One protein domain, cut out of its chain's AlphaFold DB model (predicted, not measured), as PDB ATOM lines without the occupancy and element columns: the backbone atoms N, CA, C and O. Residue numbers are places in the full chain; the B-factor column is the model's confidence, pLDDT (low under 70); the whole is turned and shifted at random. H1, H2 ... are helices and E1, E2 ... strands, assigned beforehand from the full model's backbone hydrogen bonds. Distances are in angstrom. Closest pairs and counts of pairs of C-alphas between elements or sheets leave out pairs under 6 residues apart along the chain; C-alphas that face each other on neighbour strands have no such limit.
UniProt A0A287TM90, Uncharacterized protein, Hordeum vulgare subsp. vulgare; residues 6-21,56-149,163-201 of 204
ATOM      1  N   SER A   6     -40.319  48.202  -7.313       88.25
ATOM      2  CA  SER A   6     -40.395  49.457  -8.066       88.25
ATOM      3  C   SER A   6     -40.864  49.206  -9.496       88.25
ATOM      4  O   SER A   6     -40.317  48.346 -10.183       88.25
ATOM      5  N   TRP A   7     -41.819  50.007  -9.951       89.75
ATOM      6  CA  TRP A   7     -42.268  50.055 -11.343       89.75
ATOM      7  C   TRP A   7     -41.413  51.042 -12.127       89.75
ATOM      8  O   TRP A   7     -40.962  52.041 -11.552       89.75
ATOM      9  N   ASN A   8     -41.132  50.734 -13.391       88.38
ATOM     10  CA  ASN A   8     -40.547  51.712 -14.301       88.38
ATOM     11  C   ASN A   8     -41.614  52.733 -14.727       88.38
ATOM     12  O   ASN A   8     -42.804  52.532 -14.500       88.38
ATOM     13  N   HIS A   9     -41.176  53.823 -15.356       83.12
ATOM     14  CA  HIS A   9     -42.069  54.907 -15.773       83.12
ATOM     15  C   HIS A   9     -43.146  54.451 -16.778       83.12
ATOM     16  O   HIS A   9     -44.281  54.894 -16.698       83.12
ATOM     17  N   GLU A  10     -42.816  53.530 -17.687       84.00
ATOM     18  CA  GLU A  10     -43.751  53.030 -18.709       84.00
ATOM     19  C   GLU A  10     -44.651  51.883 -18.214       84.00
ATOM     20  O   GLU A  10     -45.411  51.323 -18.998       84.00
ATOM     21  N   GLU A  11     -44.534  51.485 -16.943       87.06
ATOM     22  CA  GLU A  11     -45.230  50.331 -16.353       87.06
ATOM     23  C   GLU A  11     -45.057  49.010 -17.135       87.06
ATOM     24  O   GLU A  11     -45.890  48.110 -17.066       87.06
ATOM     25  N   THR A  12     -43.949  48.869 -17.864       88.12
ATOM     26  CA  THR A  12     -43.574  47.668 -18.628       88.12
ATOM     27  C   THR A  12     -42.669  46.722 -17.841       88.12
ATOM     28  O   THR A  12     -42.681  45.512 -18.074       88.12
ATOM     29  N   PHE A  13     -41.921  47.244 -16.865       91.12
ATOM     30  CA  PHE A  13     -40.961  46.488 -16.069       91.12
ATOM     31  C   PHE A  13     -41.139  46.699 -14.565       91.12
ATOM     32  O   PHE A  13     -41.266  47.818 -14.064       91.12
ATOM     33  N   ILE A  14     -41.022  45.606 -13.809       92.00
ATOM     34  CA  ILE A  14     -41.032  45.619 -12.344       92.00
ATOM     35  C   ILE A  14     -39.676  45.162 -11.829       92.00
ATOM     36  O   ILE A  14     -39.264  44.026 -12.046       92.00
ATOM     37  N   ALA A  15     -39.004  46.024 -11.073       92.00
ATOM     38  CA  ALA A  15     -37.810  45.673 -10.324       92.00
ATOM     39  C   ALA A  15     -38.199  45.222  -8.920       92.00
ATOM     40  O   ALA A  15     -38.938  45.918  -8.222       92.00
ATOM     41  N   TYR A  16     -37.694  44.071  -8.489       90.88
ATOM     42  CA  TYR A  16     -37.978  43.536  -7.166       90.88
ATOM     43  C   TYR A  16     -36.799  42.750  -6.590       90.88
ATOM     44  O   TYR A  16     -35.946  42.229  -7.307       90.88
ATOM     45  N   ILE A  17     -36.734  42.688  -5.261       88.00
ATOM     46  CA  ILE A  17     -35.648  42.024  -4.531       88.00
ATOM     47  C   ILE A  17     -36.200  40.781  -3.856       88.00
ATOM     48  O   ILE A  17     -37.165  40.872  -3.094       88.00
ATOM     49  N   VAL A  18     -35.553  39.641  -4.084       84.38
ATOM     50  CA  VAL A  18     -35.904  38.365  -3.446       84.38
ATOM     51  C   VAL A  18     -34.694  37.704  -2.820       84.38
ATOM     52  O   VAL A  18     -33.554  37.945  -3.210       84.38
ATOM     53  N   GLU A  19     -34.947  36.848  -1.836       77.56
ATOM     54  CA  GLU A  19     -33.923  35.982  -1.264       77.56
ATOM     55  C   GLU A  19     -33.628  34.840  -2.248       77.56
ATOM     56  O   GLU A  19     -34.505  34.041  -2.570       77.56
ATOM     57  N   GLN A  20     -32.393  34.754  -2.738       70.38
ATOM     58  CA  GLN A  20     -31.964  33.664  -3.608       70.38
ATOM     59  C   GLN A  20     -31.809  32.378  -2.794       70.38
ATOM     60  O   GLN A  20     -30.994  32.344  -1.874       70.38
ATOM     61  N   THR A  21     -32.530  31.310  -3.148       62.94
ATOM     62  CA  THR A  21     -32.432  30.018  -2.452       62.94
ATOM     63  C   THR A  21     -30.963  29.608  -2.288       62.94
ATOM     64  O   THR A  21     -30.242  29.539  -3.291       62.94
ATOM     65  N   TRP A  56     -21.464  35.090  10.419       47.28
ATOM     66  CA  TRP A  56     -21.341  35.804  11.707       47.28
ATOM     67  C   TRP A  56     -22.438  36.847  11.970       47.28
ATOM     68  O   TRP A  56     -22.277  38.022  11.669       47.28
ATOM     69  N   GLY A  57     -23.513  36.436  12.647       48.03
ATOM     70  CA  GLY A  57     -24.452  37.339  13.313       48.03
ATOM     71  C   GLY A  57     -25.553  37.924  12.431       48.03
ATOM     72  O   GLY A  57     -26.297  38.791  12.894       48.03
ATOM     73  N   GLU A  58     -25.724  37.456  11.191       52.03
ATOM     74  CA  GLU A  58     -26.847  37.924  10.373       52.03
ATOM     75  C   GLU A  58     -28.203  37.520  10.976       52.03
ATOM     76  O   GLU A  58     -29.197  38.210  10.784       52.03
ATOM     77  N   THR A  59     -28.269  36.460  11.791       45.50
ATOM     78  CA  THR A  59     -29.542  35.814  12.197       45.50
ATOM     79  C   THR A  59     -30.384  35.372  10.982       45.50
ATOM     80  O   THR A  59     -31.524  34.946  11.128       45.50
ATOM     81  N   TYR A  60     -29.811  35.443   9.774       50.81
ATOM     82  CA  TYR A  60     -30.335  34.950   8.501       50.81
ATOM     83  C   TYR A  60     -29.804  33.532   8.226       50.81
ATOM     84  O   TYR A  60     -29.594  33.138   7.082       50.81
ATOM     85  N   SER A  61     -29.563  32.737   9.274       48.78
ATOM     86  CA  SER A  61     -29.220  31.324   9.121       48.78
ATOM     87  C   SER A  61     -30.326  30.648   8.299       48.78
ATOM     88  O   SER A  61     -31.480  30.654   8.717       48.78
ATOM     89  N   ARG A  62     -29.969  30.084   7.135       53.06
ATOM     90  CA  ARG A  62     -30.859  29.449   6.129       53.06
ATOM     91  C   ARG A  62     -31.606  30.383   5.165       53.06
ATOM     92  O   ARG A  62     -32.367  29.877   4.345       53.06
ATOM     93  N   LYS A  63     -31.391  31.698   5.217       58.09
ATOM     94  CA  LYS A  63     -31.990  32.638   4.261       58.09
ATOM     95  C   LYS A  63     -31.026  32.977   3.131       58.09
ATOM     96  O   LYS A  63     -29.809  32.978   3.305       58.09
ATOM     97  N   GLY A  64     -31.605  33.197   1.963       63.75
ATOM     98  CA  GLY A  64     -30.892  33.493   0.734       63.75
ATOM     99  C   GLY A  64     -30.238  34.866   0.714       63.75
ATOM    100  O   GLY A  64     -30.692  35.779   1.401       63.75
ATOM    101  N   ARG A  65     -29.216  35.049  -0.131       71.88
ATOM    102  CA  ARG A  65     -28.704  36.396  -0.432       71.88
ATOM    103  C   ARG A  65     -29.813  37.210  -1.112       71.88
ATOM    104  O   ARG A  65     -30.418  36.694  -2.052       71.88
ATOM    105  N   PRO A  66     -30.077  38.464  -0.708       79.75
ATOM    106  CA  PRO A  66     -31.006  39.309  -1.441       79.75
ATOM    107  C   PRO A  66     -30.418  39.623  -2.821       79.75
ATOM    108  O   PRO A  66     -29.298  40.121  -2.934       79.75
ATOM    109  N   SER A  67     -31.165  39.295  -3.866       84.56
ATOM    110  CA  SER A  67     -30.795  39.492  -5.265       84.56
ATOM    111  C   SER A  67     -31.873  40.287  -5.987       84.56
ATOM    112  O   SER A  67     -33.059  40.168  -5.678       84.56
ATOM    113  N   LEU A  68     -31.434  41.131  -6.919       89.56
ATOM    114  CA  LEU A  68     -32.296  42.011  -7.695       89.56
ATOM    115  C   LEU A  68     -32.714  41.325  -8.995       89.56
ATOM    116  O   LEU A  68     -31.871  40.830  -9.745       89.56
ATOM    117  N   PHE A  69     -34.013  41.336  -9.257       91.31
ATOM    118  CA  PHE A  69     -34.619  40.812 -10.471       91.31
ATOM    119  C   PHE A  69     -35.487  41.878 -11.123       91.31
ATOM    120  O   PHE A  69     -36.022  42.763 -10.452       91.31
ATOM    121  N   VAL A  70     -35.626  41.764 -12.438       93.25
ATOM    122  CA  VAL A  70     -36.543  42.562 -13.241       93.25
ATOM    123  C   VAL A  70     -37.499  41.612 -13.948       93.25
ATOM    124  O   VAL A  70     -37.061  40.629 -14.542       93.25
ATOM    125  N   LEU A  71     -38.792  41.892 -13.838       92.81
ATOM    126  CA  LEU A  71     -39.873  41.228 -14.556       92.81
ATOM    127  C   LEU A  71     -40.313  42.128 -15.709       92.81
ATOM    128  O   LEU A  71     -40.635  43.289 -15.469       92.81
ATOM    129  N   ASP A  72     -40.351  41.579 -16.915       93.12
ATOM    130  CA  ASP A  72     -41.080  42.142 -18.048       93.12
ATOM    131  C   ASP A  72     -42.543  41.695 -17.965       93.12
ATOM    132  O   ASP A  72     -42.840  40.501 -17.915       93.12
ATOM    133  N   ILE A  73     -43.460  42.656 -17.911       92.00
ATOM    134  CA  ILE A  73     -44.894  42.384 -17.777       92.00
ATOM    135  C   ILE A  73     -45.481  41.849 -19.084       92.00
ATOM    136  O   ILE A  73     -46.387  41.018 -19.043       92.00
ATOM    137  N   ALA A  74     -44.975  42.300 -20.234       90.56
ATOM    138  CA  ALA A  74     -45.521  41.927 -21.532       90.56
ATOM    139  C   ALA A  74     -45.194  40.469 -21.879       90.56
ATOM    140  O   ALA A  74     -46.069  39.724 -22.322       90.56
ATOM    141  N   SER A  75     -43.946  40.051 -21.656       91.31
ATOM    142  CA  SER A  75     -43.506  38.672 -21.910       91.31
ATOM    143  C   SER A  75     -43.691  37.733 -20.713       91.31
ATOM    144  O   SER A  75     -43.723  36.514 -20.886       91.31
ATOM    145  N   GLY A  76     -43.788  38.275 -19.495       91.12
ATOM    146  CA  GLY A  76     -43.732  37.503 -18.253       91.12
ATOM    147  C   GLY A  76     -42.325  36.995 -17.907       91.12
ATOM    148  O   GLY A  76     -42.175  36.196 -16.979       91.12
ATOM    149  N   GLU A  77     -41.288  37.414 -18.640       93.38
ATOM    150  CA  GLU A  77     -39.915  36.969 -18.419       93.38
ATOM    151  C   GLU A  77     -39.295  37.649 -17.189       93.38
ATOM    152  O   GLU A  77     -39.386  38.862 -17.004       93.38
ATOM    153  N   VAL A  78     -38.598  36.871 -16.356       92.56
ATOM    154  CA  VAL A  78     -37.837  37.384 -15.210       92.56
ATOM    155  C   VAL A  78     -36.346  37.219 -15.464       92.56
ATOM    156  O   VAL A  78     -35.858  36.102 -15.637       92.56
ATOM    157  N   ARG A  79     -35.592  38.319 -15.387       91.94
ATOM    158  CA  ARG A  79     -34.128  38.317 -15.499       91.94
ATOM    159  C   ARG A  79     -33.468  38.838 -14.232       91.94
ATOM    160  O   ARG A  79     -33.881  39.842 -13.653       91.94
ATOM    161  N   ALA A  80     -32.404  38.160 -13.806       89.94
ATOM    162  CA  ALA A  80     -31.545  38.657 -12.738       89.94
ATOM    163  C   ALA A  80     -30.739  39.865 -13.232       89.94
ATOM    164  O   ALA A  80     -30.185  39.845 -14.334       89.94
ATOM    165  N   ALA A  81     -30.633  40.887 -12.386       88.69
ATOM    166  CA  ALA A  81     -29.742  42.011 -12.615       88.69
ATOM    167  C   ALA A  81     -28.291  41.528 -12.767       88.69
ATOM    168  O   ALA A  81     -27.752  40.834 -11.900       88.69
ATOM    169  N   ARG A  82     -27.647  41.906 -13.874       86.94
ATOM    170  CA  ARG A  82     -26.230  41.612 -14.125       86.94
ATOM    171  C   ARG A  82     -25.350  42.687 -13.472       86.94
ATOM    172  O   ARG A  82     -25.824  43.757 -13.109       86.94
ATOM    173  N   GLY A  83     -24.070  42.378 -13.255       83.12
ATOM    174  CA  GLY A  83     -23.098  43.352 -12.738       83.12
ATOM    175  C   GLY A  83     -23.041  43.520 -11.214       83.12
ATOM    176  O   GLY A  83     -22.149  44.210 -10.716       83.12
ATOM    177  N   ILE A  84     -23.929  42.870 -10.453       85.38
ATOM    178  CA  ILE A  84     -23.886  42.875  -8.982       85.38
ATOM    179  C   ILE A  84     -22.918  41.790  -8.495       85.38
ATOM    180  O   ILE A  84     -23.093  40.602  -8.765       85.38
ATOM    181  N   THR A  85     -21.877  42.189  -7.764       81.69
ATOM    182  CA  THR A  85     -20.879  41.252  -7.232       81.69
ATOM    183  C   THR A  85     -21.439  40.434  -6.065       81.69
ATOM    184  O   THR A  85     -22.188  40.946  -5.237       81.69
ATOM    185  N   LYS A  86     -21.009  39.169  -5.931       77.00
ATOM    186  CA  LYS A  86     -21.425  38.272  -4.826       77.00
ATOM    187  C   LYS A  86     -21.095  38.816  -3.428       77.00
ATOM    188  O   LYS A  86     -21.719  38.411  -2.451       77.00
ATOM    189  N   SER A  87     -20.120  39.719  -3.339       76.88
ATOM    190  CA  SER A  87     -19.708  40.402  -2.110       76.88
ATOM    191  C   SER A  87     -20.565  41.629  -1.772       76.88
ATOM    192  O   SER A  87     -20.219  42.367  -0.848       76.88
ATOM    193  N   THR A  88     -21.633  41.895  -2.529       79.56
ATOM    194  CA  THR A  88     -22.540  43.028  -2.323       79.56
ATOM    195  C   THR A  88     -23.934  42.510  -2.001       79.56
ATOM    196  O   THR A  88     -24.570  41.853  -2.818       79.56
ATOM    197  N   SER A  89     -24.428  42.824  -0.806       80.62
ATOM    198  CA  SER A  89     -25.823  42.574  -0.443       80.62
ATOM    199  C   SER A  89     -26.692  43.701  -0.980       80.62
ATOM    200  O   SER A  89     -26.398  44.866  -0.715       80.62
ATOM    201  N   VAL A  90     -27.773  43.364  -1.681       83.69
ATOM    202  CA  VAL A  90     -28.718  44.340  -2.238       83.69
ATOM    203  C   VAL A  90     -29.839  44.636  -1.242       83.69
ATOM    204  O   VAL A  90     -30.308  43.757  -0.521       83.69
ATOM    205  N   GLY A  91     -30.276  45.886  -1.195       82.06
ATOM    206  CA  GLY A  91     -31.518  46.323  -0.567       82.06
ATOM    207  C   GLY A  91     -32.274  47.224  -1.520       82.06
ATOM    208  O   GLY A  91     -32.082  47.121  -2.722       82.06
ATOM    209  N   GLN A  92     -33.149  48.071  -0.976       84.81
ATOM    210  CA  GLN A  92     -34.140  48.859  -1.718       84.81
ATOM    211  C   GLN A  92     -33.668  49.331  -3.103       84.81
ATOM    212  O   GLN A  92     -32.562  49.853  -3.243       84.81
ATOM    213  N   VAL A  93     -34.554  49.193  -4.088       87.94
ATOM    214  CA  VAL A  93     -34.324  49.552  -5.490       87.94
ATOM    215  C   VAL A  93     -35.362  50.571  -5.969       87.94
ATOM    216  O   VAL A  93     -36.490  50.613  -5.455       87.94
ATOM    217  N   VAL A  94     -34.948  51.398  -6.928       89.12
ATOM    218  CA  VAL A  94     -35.768  52.309  -7.734       89.12
ATOM    219  C   VAL A  94     -35.339  52.247  -9.189       89.12
ATOM    220  O   VAL A  94     -34.166  52.016  -9.480       89.12
ATOM    221  N   TRP A  95     -36.270  52.537 -10.087       88.88
ATOM    222  CA  TRP A  95     -35.919  52.956 -11.438       88.88
ATOM    223  C   TRP A  95     -35.458  54.412 -11.423       88.88
ATOM    224  O   TRP A  95     -36.006  55.239 -10.691       88.88
ATOM    225  N   ALA A  96     -34.423  54.718 -12.196       85.44
ATOM    226  CA  ALA A  96     -34.052  56.089 -12.484       85.44
ATOM    227  C   ALA A  96     -35.111  56.720 -13.405       85.44
ATOM    228  O   ALA A  96     -35.710  56.013 -14.218       85.44
ATOM    229  N   PRO A  97     -35.344  58.037 -13.299       81.06
ATOM    230  CA  PRO A  97     -36.229  58.724 -14.226       81.06
ATOM    231  C   PRO A  97     -35.688  58.629 -15.663       81.06
ATOM    232  O   PRO A  97     -34.465  58.542 -15.842       81.06
ATOM    233  N   PRO A  98     -36.565  58.701 -16.680       73.31
ATOM    234  CA  PRO A  98     -36.151  58.694 -18.076       73.31
ATOM    235  C   PRO A  98     -35.107  59.783 -18.335       73.31
ATOM    236  O   PRO A  98     -35.285  60.948 -17.962       73.31
ATOM    237  N   SER A  99     -33.991  59.410 -18.959       67.38
ATOM    238  CA  SER A  99     -32.983  60.388 -19.348       67.38
ATOM    239  C   SER A  99     -33.432  61.104 -20.622       67.38
ATOM    240  O   SER A  99     -33.921  60.477 -21.557       67.38
ATOM    241  N   SER A 100     -33.188  62.411 -20.728       59.09
ATOM    242  CA  SER A 100     -33.429  63.158 -21.974       59.09
ATOM    243  C   SER A 100     -32.491  62.758 -23.122       59.09
ATOM    244  O   SER A 100     -32.584  63.310 -24.215       59.09
ATOM    245  N   ARG A 101     -31.553  61.835 -22.871       57.16
ATOM    246  CA  ARG A 101     -30.453  61.469 -23.767       57.16
ATOM    247  C   ARG A 101     -30.483  59.987 -24.179       57.16
ATOM    248  O   ARG A 101     -29.471  59.490 -24.659       57.16
ATOM    249  N   GLY A 102     -31.623  59.305 -24.016       56.16
ATOM    250  CA  GLY A 102     -31.857  57.950 -24.535       56.16
ATOM    251  C   GLY A 102     -32.832  57.106 -23.704       56.16
ATOM    252  O   GLY A 102     -33.123  57.432 -22.552       56.16
ATOM    253  N   HIS A 103     -33.273  55.983 -24.288       59.56
ATOM    254  CA  HIS A 103     -34.139  54.951 -23.687       59.56
ATOM    255  C   HIS A 103     -33.374  54.014 -22.734       59.56
ATOM    256  O   HIS A 103     -33.574  52.801 -22.744       59.56
ATOM    257  N   GLN A 104     -32.450  54.558 -21.940       69.38
ATOM    258  CA  GLN A 104     -31.659  53.735 -21.032       69.38
ATOM    259  C   GLN A 104     -32.369  53.570 -19.695       69.38
ATOM    260  O   GLN A 104     -32.471  54.508 -18.899       69.38
ATOM    261  N   ASN A 105     -32.867  52.362 -19.457       84.19
ATOM    262  CA  ASN A 105     -33.576  52.010 -18.238       84.19
ATOM    263  C   ASN A 105     -32.569  51.663 -17.136       84.19
ATOM    264  O   ASN A 105     -32.148  50.518 -16.988       84.19
ATOM    265  N   LEU A 106     -32.184  52.665 -16.344       87.88
ATOM    266  CA  LEU A 106     -31.235  52.499 -15.244       87.88
ATOM    267  C   LEU A 106     -31.955  52.166 -13.928       87.88
ATOM    268  O   LEU A 106     -32.968  52.767 -13.576       87.88
ATOM    269  N   LEU A 107     -31.386  51.246 -13.157       89.38
ATOM    270  CA  LEU A 107     -31.822  50.893 -11.808       89.38
ATOM    271  C   LEU A 107     -30.830  51.441 -10.792       89.38
ATOM    272  O   LEU A 107     -29.622  51.251 -10.928       89.38
ATOM    273  N   VAL A 108     -31.348  52.057  -9.734       89.31
ATOM    274  CA  VAL A 108     -30.554  52.515  -8.594       89.31
ATOM    275  C   VAL A 108     -30.950  51.717  -7.360       89.31
ATOM    276  O   VAL A 108     -32.123  51.650  -6.998       89.31
ATOM    277  N   PHE A 109     -29.976  51.113  -6.688       87.75
ATOM    278  CA  PHE A 109     -30.214  50.315  -5.489       87.75
ATOM    279  C   PHE A 109     -29.238  50.646  -4.365       87.75
ATOM    280  O   PHE A 109     -28.133  51.143  -4.580       87.75
ATOM    281  N   VAL A 110     -29.650  50.348  -3.135       86.00
ATOM    282  CA  VAL A 110     -28.775  50.421  -1.962       86.00
ATOM    283  C   VAL A 110     -28.022  49.103  -1.831       86.00
ATOM    284  O   VAL A 110     -28.638  48.042  -1.783       86.00
ATOM    285  N   GLY A 111     -26.697  49.167  -1.740       84.56
ATOM    286  CA  GLY A 111     -25.841  48.000  -1.549       84.56
ATOM    287  C   GLY A 111     -24.981  48.099  -0.292       84.56
ATOM    288  O   GLY A 111     -24.547  49.186   0.097       84.56
ATOM    289  N   TRP A 112     -24.693  46.951   0.322       81.38
ATOM    290  CA  TRP A 112     -23.714  46.817   1.402       81.38
ATOM    291  C   TRP A 112     -22.626  45.837   0.993       81.38
ATOM    292  O   TRP A 112     -22.889  44.649   0.797       81.38
ATOM    293  N   LEU A 113     -21.386  46.316   0.933       78.94
ATOM    294  CA  LEU A 113     -20.231  45.447   0.744       78.94
ATOM    295  C   LEU A 113     -20.021  44.570   1.984       78.94
ATOM    296  O   LEU A 113     -20.159  45.022   3.122       78.94
ATOM    297  N   GLU A 114     -19.670  43.303   1.773       73.69
ATOM    298  CA  GLU A 114     -19.295  42.371   2.844       73.69
ATOM    299  C   GLU A 114     -18.079  42.885   3.634       73.69
ATOM    300  O   GLU A 114     -18.044  42.784   4.861       73.69
ATOM    301  N   ARG A 115     -17.111  43.500   2.943       71.50
ATOM    302  CA  ARG A 115     -15.902  44.095   3.528       71.50
ATOM    303  C   ARG A 115     -16.031  45.609   3.626       71.50
ATOM    304  O   ARG A 115     -15.606  46.337   2.736       71.50
ATOM    305  N   ASN A 116     -16.637  46.077   4.709       68.81
ATOM    306  CA  ASN A 116     -16.848  47.506   4.954       68.81
ATOM    307  C   ASN A 116     -16.465  47.953   6.376       68.81
ATOM    308  O   ASN A 116     -16.793  49.067   6.787       68.81
ATOM    309  N   GLY A 117     -15.800  47.092   7.151       65.12
ATOM    310  CA  GLY A 117     -15.282  47.445   8.467       65.12
ATOM    311  C   GLY A 117     -13.961  48.214   8.415       65.12
ATOM    312  O   GLY A 117     -13.349  48.388   7.359       65.12
ATOM    313  N   PHE A 118     -13.500  48.657   9.589       60.44
ATOM    314  CA  PHE A 118     -12.156  49.214   9.759       60.44
ATOM    315  C   PHE A 118     -11.122  48.226   9.190       60.44
ATOM    316  O   PHE A 118     -11.230  47.029   9.454       60.44
ATOM    317  N   GLN A 119     -10.185  48.704   8.365       67.25
ATOM    318  CA  GLN A 119      -9.196  47.875   7.652       67.25
ATOM    319  C   GLN A 119      -9.792  46.790   6.724       67.25
ATOM    320  O   GLN A 119      -9.218  45.716   6.577       67.25
ATOM    321  N   SER A 120     -10.939  47.042   6.077       67.25
ATOM    322  CA  SER A 120     -11.581  46.072   5.161       67.25
ATOM    323  C   SER A 120     -11.976  44.752   5.845       67.25
ATOM    324  O   SER A 120     -12.104  43.699   5.214       67.25
ATOM    325  N   THR A 121     -12.196  44.806   7.161       64.75
ATOM    326  CA  THR A 121     -12.722  43.668   7.913       64.75
ATOM    327  C   THR A 121     -14.115  43.309   7.398       64.75
ATOM    328  O   THR A 121     -14.950  44.182   7.128       64.75
ATOM    329  N   ALA A 122     -14.355  42.007   7.233       62.69
ATOM    330  CA  ALA A 122     -15.674  41.504   6.894       62.69
ATOM    331  C   ALA A 122     -16.629  41.833   8.048       62.69
ATOM    332  O   ALA A 122     -16.379  41.480   9.199       62.69
ATOM    333  N   ARG A 123     -17.719  42.542   7.754       59.09
ATOM    334  CA  ARG A 123     -18.785  42.812   8.724       59.09
ATOM    335  C   ARG A 123     -20.091  42.289   8.153       59.09
ATOM    336  O   ARG A 123     -20.760  42.964   7.376       59.09
ATOM    337  N   LYS A 124     -20.450  41.083   8.589       56.69
ATOM    338  CA  LYS A 124     -21.753  40.444   8.356       56.69
ATOM    339  C   LYS A 124     -22.631  40.480   9.610       56.69
ATOM    340  O   LYS A 124     -23.456  39.617   9.830       56.69
ATOM    341  N   LEU A 125     -22.468  41.478  10.475       50.88
ATOM    342  CA  LEU A 125     -23.403  41.660  11.583       50.88
ATOM    343  C   LEU A 125     -24.745  42.099  10.975       50.88
ATOM    344  O   LEU A 125     -24.804  43.112  10.276       50.88
ATOM    345  N   GLY A 126     -25.798  41.303  11.161       54.34
ATOM    346  CA  GLY A 126     -27.047  41.425  10.407       54.34
ATOM    347  C   GLY A 126     -27.680  42.806  10.415       54.34
ATOM    348  O   GLY A 126     -27.550  43.569  11.375       54.34
ATOM    349  N   ILE A 127     -28.474  43.085   9.374       54.94
ATOM    350  CA  ILE A 127     -29.237  44.338   9.215       54.94
ATOM    351  C   ILE A 127     -30.159  44.641  10.413       54.94
ATOM    352  O   ILE A 127     -30.551  45.784  10.617       54.94
ATOM    353  N   LYS A 128     -30.479  43.624  11.228       52.00
ATOM    354  CA  LYS A 128     -31.271  43.749  12.457       52.00
ATOM    355  C   LYS A 128     -30.521  44.457  13.592       52.00
ATOM    356  O   LYS A 128     -31.149  45.181  14.356       52.00
ATOM    357  N   TYR A 129     -29.210  44.242  13.711       52.84
ATOM    358  CA  TYR A 129     -28.410  44.714  14.850       52.84
ATOM    359  C   TYR A 129     -27.347  45.749  14.463       52.84
ATOM    360  O   TYR A 129     -26.837  46.451  15.331       52.84
ATOM    361  N   CYS A 130     -27.027  45.892  13.172       56.31
ATOM    362  CA  CYS A 130     -26.051  46.862  12.674       56.31
ATOM    363  C   CYS A 130     -26.680  47.908  11.754       56.31
ATOM    364  O   CYS A 130     -26.352  48.015  10.573       56.31
ATOM    365  N   SER A 131     -27.528  48.753  12.338       57.78
ATOM    366  CA  SER A 131     -28.111  49.928  11.677       57.78
ATOM    367  C   SER A 131     -27.063  50.923  11.160       57.78
ATOM    368  O   SER A 131     -27.403  51.736  10.315       57.78
ATOM    369  N   ASN A 132     -25.814  50.862  11.647       61.97
ATOM    370  CA  ASN A 132     -24.689  51.727  11.255       61.97
ATOM    371  C   ASN A 132     -23.764  51.094  10.202       61.97
ATOM    372  O   ASN A 132     -22.637  51.553  10.007       61.97
ATOM    373  N   ARG A 133     -24.197  50.012   9.544       70.25
ATOM    374  CA  ARG A 133     -23.398  49.376   8.495       70.25
ATOM    375  C   ARG A 133     -23.266  50.330   7.294       70.25
ATOM    376  O   ARG A 133     -24.298  50.754   6.774       70.25
ATOM    377  N   PRO A 134     -22.041  50.622   6.816       74.00
ATOM    378  CA  PRO A 134     -21.854  51.451   5.631       74.00
ATOM    379  C   PRO A 134     -22.539  50.834   4.403       74.00
ATOM    380  O   PRO A 134     -22.243  49.695   4.027       74.00
ATOM    381  N   CYS A 135     -23.447  51.591   3.798       78.12
ATOM    382  CA  CYS A 135     -24.061  51.373   2.492       78.12
ATOM    383  C   CYS A 135     -23.627  52.414   1.452       78.12
ATOM    384  O   CYS A 135     -23.224  53.530   1.783       78.12
ATOM    385  N   SER A 136     -23.788  52.064   0.184       83.88
ATOM    386  CA  SER A 136     -23.624  52.976  -0.947       83.88
ATOM    387  C   SER A 136     -24.788  52.819  -1.918       83.88
ATOM    388  O   SER A 136     -25.479  51.796  -1.906       83.88
ATOM    389  N   LEU A 137     -25.017  53.841  -2.740       87.38
ATOM    390  CA  LEU A 137     -25.928  53.733  -3.875       87.38
ATOM    391  C   LEU A 137     -25.175  53.190  -5.078       87.38
ATOM    392  O   LEU A 137     -24.061  53.621  -5.369       87.38
ATOM    393  N   TYR A 138     -25.806  52.257  -5.772       87.75
ATOM    394  CA  TYR A 138     -25.274  51.621  -6.962       87.75
ATOM    395  C   TYR A 138     -26.242  51.803  -8.118       87.75
ATOM    396  O   TYR A 138     -27.452  51.752  -7.916       87.75
ATOM    397  N   ALA A 139     -25.695  51.989  -9.312       89.31
ATOM    398  CA  ALA A 139     -26.431  52.044 -10.562       89.31
ATOM    399  C   ALA A 139     -26.076  50.848 -11.449       89.31
ATOM    400  O   ALA A 139     -24.899  50.488 -11.561       89.31
ATOM    401  N   ILE A 140     -27.087  50.255 -12.080       90.38
ATOM    402  CA  ILE A 140     -26.945  49.202 -13.092       90.38
ATOM    403  C   ILE A 140     -27.949  49.420 -14.221       90.38
ATOM    404  O   ILE A 140     -29.027  49.969 -13.999       90.38
ATOM    405  N   HIS A 141     -27.607  48.938 -15.408       90.00
ATOM    406  CA  HIS A 141     -28.523  48.883 -16.539       90.00
ATOM    407  C   HIS A 141     -29.594  47.807 -16.345       90.00
ATOM    408  O   HIS A 141     -29.385  46.814 -15.635       90.00
ATOM    409  N   SER A 142     -30.748  48.010 -16.976       88.38
ATOM    410  CA  SER A 142     -31.796  46.996 -17.032       88.38
ATOM    411  C   SER A 142     -31.250  45.736 -17.709       88.38
ATOM    412  O   SER A 142     -30.606  45.834 -18.750       88.38
ATOM    413  N   PRO A 143     -31.547  44.525 -17.206       88.44
ATOM    414  CA  PRO A 143     -31.173  43.283 -17.889       88.44
ATOM    415  C   PRO A 143     -31.936  43.061 -19.213       88.44
ATOM    416  O   PRO A 143     -31.711  42.053 -19.891       88.44
ATOM    417  N   PHE A 144     -32.866  43.960 -19.547       85.94
ATOM    418  CA  PHE A 144     -33.603  44.001 -20.806       85.94
ATOM    419  C   PHE A 144     -33.121  45.107 -21.754       85.94
ATOM    420  O   PHE A 144     -33.660  45.209 -22.849       85.94
ATOM    421  N   GLU A 145     -32.125  45.920 -21.376       80.06
ATOM    422  CA  GLU A 145     -31.460  46.777 -22.361       80.06
ATOM    423  C   GLU A 145     -30.662  45.909 -23.336       80.06
ATOM    424  O   GLU A 145     -29.876  45.046 -22.932       80.06
ATOM    425  N   GLU A 146     -30.879  46.140 -24.628       62.38
ATOM    426  CA  GLU A 146     -30.031  45.596 -25.677       62.38
ATOM    427  C   GLU A 146     -28.661  46.272 -25.567       62.38
ATOM    428  O   GLU A 146     -28.544  47.497 -25.654       62.38
ATOM    429  N   GLU A 147     -27.615  45.479 -25.317       55.31
ATOM    430  CA  GLU A 147     -26.238  45.968 -25.393       55.31
ATOM    431  C   GLU A 147     -26.027  46.571 -26.792       55.31
ATOM    432  O   GLU A 147     -26.428  45.940 -27.776       55.31
ATOM    433  N   PRO A 148     -25.432  47.771 -26.919       45.19
ATOM    434  CA  PRO A 148     -25.217  48.380 -28.221       45.19
ATOM    435  C   PRO A 148     -24.411  47.413 -29.090       45.19
ATOM    436  O   PRO A 148     -23.296  47.022 -28.739       45.19
ATOM    437  N   ASN A 149     -25.022  46.996 -30.199       38.03
ATOM    438  CA  ASN A 149     -24.466  46.025 -31.128       38.03
ATOM    439  C   ASN A 149     -23.090  46.519 -31.605       38.03
ATOM    440  O   ASN A 149     -22.982  47.568 -32.239       38.03
ATOM    441  N   ALA A 163     -20.206  41.990 -18.470       51.47
ATOM    442  CA  ALA A 163     -21.393  42.462 -17.780       51.47
ATOM    443  C   ALA A 163     -21.017  43.773 -17.083       51.47
ATOM    444  O   ALA A 163     -20.094  43.787 -16.263       51.47
ATOM    445  N   SER A 164     -21.683  44.860 -17.468       64.94
ATOM    446  CA  SER A 164     -21.483  46.197 -16.923       64.94
ATOM    447  C   SER A 164     -21.558  46.123 -15.396       64.94
ATOM    448  O   SER A 164     -22.591  45.817 -14.805       64.94
ATOM    449  N   VAL A 165     -20.406  46.279 -14.737       82.06
ATOM    450  CA  VAL A 165     -20.295  46.156 -13.278       82.06
ATOM    451  C   VAL A 165     -21.080  47.295 -12.628       82.06
ATOM    452  O   VAL A 165     -21.039  48.430 -13.102       82.06
ATOM    453  N   ALA A 166     -21.775  47.003 -11.525       85.31
ATOM    454  CA  ALA A 166     -22.542  48.004 -10.792       85.31
ATOM    455  C   ALA A 166     -21.674  49.213 -10.409       85.31
ATOM    456  O   ALA A 166     -20.652  49.081  -9.730       85.31
ATOM    457  N   THR A 167     -22.105  50.405 -10.822       87.25
ATOM    458  CA  THR A 167     -21.363  51.653 -10.611       87.25
ATOM    459  C   THR A 167     -21.728  52.250  -9.259       87.25
ATOM    460  O   THR A 167     -22.897  52.520  -9.000       87.25
ATOM    461  N   ASN A 168     -20.745  52.471  -8.381       86.81
ATOM    462  CA  ASN A 168     -20.972  53.135  -7.095       86.81
ATOM    463  C   ASN A 168     -21.161  54.646  -7.310       86.81
ATOM    464  O   ASN A 168     -20.233  55.329  -7.738       86.81
ATOM    465  N   LEU A 169     -22.345  55.163  -6.983       83.81
ATOM    466  CA  LEU A 169     -22.707  56.580  -7.103       83.81
ATOM    467  C   LEU A 169     -22.249  57.423  -5.906       83.81
ATOM    468  O   LEU A 169     -22.224  58.649  -5.970       83.81
ATOM    469  N   THR A 170     -21.891  56.780  -4.796       81.62
ATOM    470  CA  THR A 170     -21.467  57.437  -3.553       81.62
ATOM    471  C   THR A 170     -20.096  56.931  -3.083       81.62
ATOM    472  O   THR A 170     -19.987  56.464  -1.948       81.62
ATOM    473  N   PRO A 171     -19.029  56.999  -3.908       73.06
ATOM    474  CA  PRO A 171     -17.713  56.482  -3.524       73.06
ATOM    475  C   PRO A 171     -17.035  57.333  -2.440       73.06
ATOM    476  O   PRO A 171     -16.244  56.821  -1.655       73.06
ATOM    477  N   ILE A 172     -17.356  58.630  -2.384       65.56
ATOM    478  CA  ILE A 172     -16.712  59.613  -1.495       65.56
ATOM    479  C   ILE A 172     -17.521  59.818  -0.200       65.56
ATOM    480  O   ILE A 172     -16.996  60.285   0.809       65.56
ATOM    481  N   ILE A 173     -18.805  59.445  -0.194       65.69
ATOM    482  CA  ILE A 173     -19.705  59.674   0.938       65.69
ATOM    483  C   ILE A 173     -19.794  58.389   1.758       65.69
ATOM    484  O   ILE A 173     -20.475  57.435   1.386       65.69
ATOM    485  N   SER A 174     -19.123  58.374   2.909       59.72
ATOM    486  CA  SER A 174     -19.256  57.274   3.860       59.72
ATOM    487  C   SER A 174     -20.564  57.404   4.635       59.72
ATOM    488  O   SER A 174     -20.710  58.238   5.531       59.72
ATOM    489  N   SER A 175     -21.521  56.530   4.341       59.94
ATOM    490  CA  SER A 175     -22.745  56.383   5.139       59.94
ATOM    491  C   SER A 175     -22.485  55.825   6.546       59.94
ATOM    492  O   SER A 175     -23.416  55.757   7.343       59.94
ATOM    493  N   ALA A 176     -21.235  55.490   6.904       51.50
ATOM    494  CA  ALA A 176     -20.856  55.101   8.265       51.50
ATOM    495  C   ALA A 176     -21.221  56.172   9.310       51.50
ATOM    496  O   ALA A 176     -21.526  55.835  10.452       51.50
ATOM    497  N   PHE A 177     -21.217  57.449   8.914       46.38
ATOM    498  CA  PHE A 177     -21.565  58.572   9.789       46.38
ATOM    499  C   PHE A 177     -23.064  58.903   9.778       46.38
ATOM    500  O   PHE A 177     -23.574  59.468  10.741       46.38
ATOM    501  N   PHE A 178     -23.794  58.493   8.733       49.75
ATOM    502  CA  PHE A 178     -25.241  58.682   8.609       49.75
ATOM    503  C   PHE A 178     -25.860  57.522   7.818       49.75
ATOM    504  O   PHE A 178     -26.200  57.687   6.652       49.75
ATOM    505  N   PRO A 179     -26.073  56.340   8.408       48.75
ATOM    506  CA  PRO A 179     -26.556  55.162   7.670       48.75
ATOM    507  C   PRO A 179     -27.987  55.333   7.151       48.75
ATOM    508  O   PRO A 179     -28.408  54.708   6.179       48.75
ATOM    509  N   ARG A 180     -28.746  56.239   7.779       51.94
ATOM    510  CA  ARG A 180     -30.062  56.645   7.297       51.94
ATOM    511  C   ARG A 180     -29.974  57.500   6.035       51.94
ATOM    512  O   ARG A 180     -31.014  57.695   5.434       51.94
ATOM    513  N   SER A 181     -28.808  58.016   5.634       55.44
ATOM    514  CA  SER A 181     -28.700  58.934   4.497       55.44
ATOM    515  C   SER A 181     -29.005  58.240   3.182       55.44
ATOM    516  O   SER A 181     -29.865  58.739   2.490       55.44
ATOM    517  N   ALA A 182     -28.422  57.083   2.852       56.78
ATOM    518  CA  ALA A 182     -28.657  56.443   1.550       56.78
ATOM    519  C   ALA A 182     -30.082  55.884   1.413       56.78
ATOM    520  O   ALA A 182     -30.707  56.039   0.371       56.78
ATOM    521  N   VAL A 183     -30.626  55.300   2.485       59.78
ATOM    522  CA  VAL A 183     -32.028  54.848   2.536       59.78
ATOM    523  C   VAL A 183     -32.983  56.037   2.458       59.78
ATOM    524  O   VAL A 183     -33.946  55.997   1.697       59.78
ATOM    525  N   LYS A 184     -32.703  57.124   3.197       58.31
ATOM    526  CA  LYS A 184     -33.488  58.359   3.088       58.31
ATOM    527  C   LYS A 184     -33.329  59.007   1.722       58.31
ATOM    528  O   LYS A 184     -34.318  59.486   1.203       58.31
ATOM    529  N   LEU A 185     -32.139  58.994   1.130       58.62
ATOM    530  CA  LEU A 185     -31.860  59.573  -0.179       58.62
ATOM    531  C   LEU A 185     -32.613  58.793  -1.243       58.62
ATOM    532  O   LEU A 185     -33.265  59.412  -2.065       58.62
ATOM    533  N   LEU A 186     -32.613  57.460  -1.174       57.53
ATOM    534  CA  LEU A 186     -33.421  56.631  -2.058       57.53
ATOM    535  C   LEU A 186     -34.918  56.870  -1.831       57.53
ATOM    536  O   LEU A 186     -35.662  56.961  -2.796       57.53
ATOM    537  N   SER A 187     -35.381  57.023  -0.585       58.25
ATOM    538  CA  SER A 187     -36.786  57.370  -0.327       58.25
ATOM    539  C   SER A 187     -37.141  58.779  -0.804       58.25
ATOM    540  O   SER A 187     -38.219  58.980  -1.340       58.25
ATOM    541  N   SER A 188     -36.232  59.744  -0.669       58.12
ATOM    542  CA  SER A 188     -36.383  61.107  -1.173       58.12
ATOM    543  C   SER A 188     -36.324  61.134  -2.694       58.12
ATOM    544  O   SER A 188     -37.054  61.906  -3.290       58.12
ATOM    545  N   LEU A 189     -35.520  60.272  -3.322       58.25
ATOM    546  CA  LEU A 189     -35.506  60.036  -4.764       58.25
ATOM    547  C   LEU A 189     -36.827  59.412  -5.212       58.25
ATOM    548  O   LEU A 189     -37.407  59.913  -6.161       58.25
ATOM    549  N   LYS A 190     -37.354  58.401  -4.502       58.94
ATOM    550  CA  LYS A 190     -38.700  57.858  -4.756       58.94
ATOM    551  C   LYS A 190     -39.753  58.960  -4.697       58.94
ATOM    552  O   LYS A 190     -40.524  59.096  -5.634       58.94
ATOM    553  N   VAL A 191     -39.761  59.758  -3.627       56.75
ATOM    554  CA  VAL A 191     -40.708  60.871  -3.463       56.75
ATOM    555  C   VAL A 191     -40.522  61.906  -4.569       56.75
ATOM    556  O   VAL A 191     -41.507  62.305  -5.166       56.75
ATOM    557  N   LEU A 192     -39.287  62.300  -4.889       53.94
ATOM    558  CA  LEU A 192     -39.002  63.283  -5.932       53.94
ATOM    559  C   LEU A 192     -39.461  62.795  -7.310       53.94
ATOM    560  O   LEU A 192     -40.062  63.572  -8.044       53.94
ATOM    561  N   ILE A 193     -39.202  61.526  -7.637       57.69
ATOM    562  CA  ILE A 193     -39.671  60.890  -8.871       57.69
ATOM    563  C   ILE A 193     -41.202  60.946  -8.906       57.69
ATOM    564  O   ILE A 193     -41.740  61.551  -9.821       57.69
ATOM    565  N   ILE A 194     -41.888  60.463  -7.863       56.25
ATOM    566  CA  ILE A 194     -43.361  60.475  -7.785       56.25
ATOM    567  C   ILE A 194     -43.929  61.901  -7.914       56.25
ATOM    568  O   ILE A 194     -44.838  62.136  -8.699       56.25
ATOM    569  N   THR A 195     -43.372  62.887  -7.203       50.97
ATOM    570  CA  THR A 195     -43.870  64.277  -7.252       50.97
ATOM    571  C   THR A 195     -43.632  64.965  -8.595       50.97
ATOM    572  O   THR A 195     -44.321  65.930  -8.922       50.97
ATOM    573  N   ARG A 196     -42.644  64.507  -9.373       49.88
ATOM    574  CA  ARG A 196     -42.373  65.051 -10.704       49.88
ATOM    575  C   ARG A 196     -43.413  64.558 -11.716       49.88
ATOM    576  O   ARG A 196     -43.815  65.357 -12.555       49.88
ATOM    577  N   GLU A 197     -43.901  63.327 -11.565       52.12
ATOM    578  CA  GLU A 197     -44.998  62.756 -12.371       52.12
ATOM    579  C   GLU A 197     -46.330  63.508 -12.170       52.12
ATOM    580  O   GLU A 197     -47.032  63.822 -13.135       52.12
ATOM    581  N   ASP A 198     -46.651  63.903 -10.930       51.88
ATOM    582  CA  ASP A 198     -47.870  64.681 -10.637       51.88
ATOM    583  C   ASP A 198     -47.830  66.089 -11.261       51.88
ATOM    584  O   ASP A 198     -48.858  66.643 -11.647       51.88
ATOM    585  N   SER A 199     -46.636  66.679 -11.402       51.62
ATOM    586  CA  SER A 199     -46.474  68.026 -11.966       51.62
ATOM    587  C   SER A 199     -46.582  68.090 -13.493       51.62
ATOM    588  O   SER A 199     -46.822  69.165 -14.041       51.62
ATOM    589  N   THR A 200     -46.419  66.960 -14.188       52.72
ATOM    590  CA  THR A 200     -46.553  66.864 -15.652       52.72
ATOM    591  C   THR A 200     -47.969  66.523 -16.112       52.72
ATOM    592  O   THR A 200     -48.247  66.581 -17.307       52.72
ATOM    593  N   THR A 201     -48.880  66.237 -15.180       47.72
ATOM    594  CA  THR A 201     -50.268  65.860 -15.473       47.72
ATOM    595  C   THR A 201     -51.228  66.996 -15.099       47.72
ATOM    596  O   THR A 201     -52.104  66.843 -14.254       47.72
TER     597      THR A 201
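What this domain is: This is residues 6 to 21, 56 to 149 and 163 to 201 of the 204 residues of an uncharacterized protein of Hordeum vulgare subsp. vulgare (UniProt A0A287TM90). Two small three-stranded sheets, E1 E2 E3 and E4 E5 E6, make a sandwich, two sheets face to face, in which E4 packs over the face of E1 and E2 while E5 and E6 stay apart from the first sheet. One long helix, H1, covers the face of E4 E5 E6 turned away from the other sheet. The 149 printed residues have six named strands, E1 to E6, then H1; the sheets, E1 E2 E3 and E4 E5 E6, are antiparallel. The class is mixed, with 61 residues, under half, in named elements. The whole is compact, with a radius of gyration of the C-alphas of 16.1 A, and spans 45 by 33 by 27 A.

How they stand to each other: E4, residues 88 to 95, E5, 106 to 113, and E6, 136 to 141, form a strongly twisted meander, each strand the antiparallel neighbour of the one before. N 91 and O 110, 2.8 A, and N 109 and O 138, 2.9 A, are within hydrogen-bond range. H1, residues 180 to 199, is on this sheet, making two layers, at a height over the sheet of 10.1 A, along the strands, at 8 degrees to E5 on the local plane. The closest C-alphas of E4 and H1, Val 94 and Lys 190, are 6.9 A apart. In H1 every O i to N i+4 pair is within range. In the other sheet E2, residues 65 to 72, is the inner strand between E1, 13 to 20, and E3, 78 to 80; N 16 and O 69, and N 70 and O 79, are each 2.9 A apart. The closest C-alphas of E2 and E4, Pro 66 and Val 90, are 5.6 A apart.

Where its parts are: E1 begins at C-alpha 13 (-40.961, 46.488, -16.069) and measures 20.0 A; E2 measures 22.3 A, E5 20.7 A. H1, 27.7 A, ends at C-alpha 199 (-46.474, 68.026, -11.966).

The domain as a whole: Cuts leave gaps of 18.9 A between C-alphas 21 and 56 and 14.2 A between 149 and 163. E5 to E6 is a long link. Mean pLDDT of the printed part is 71.8; residues 116 to 132 and 172 to 201 are among those under 70.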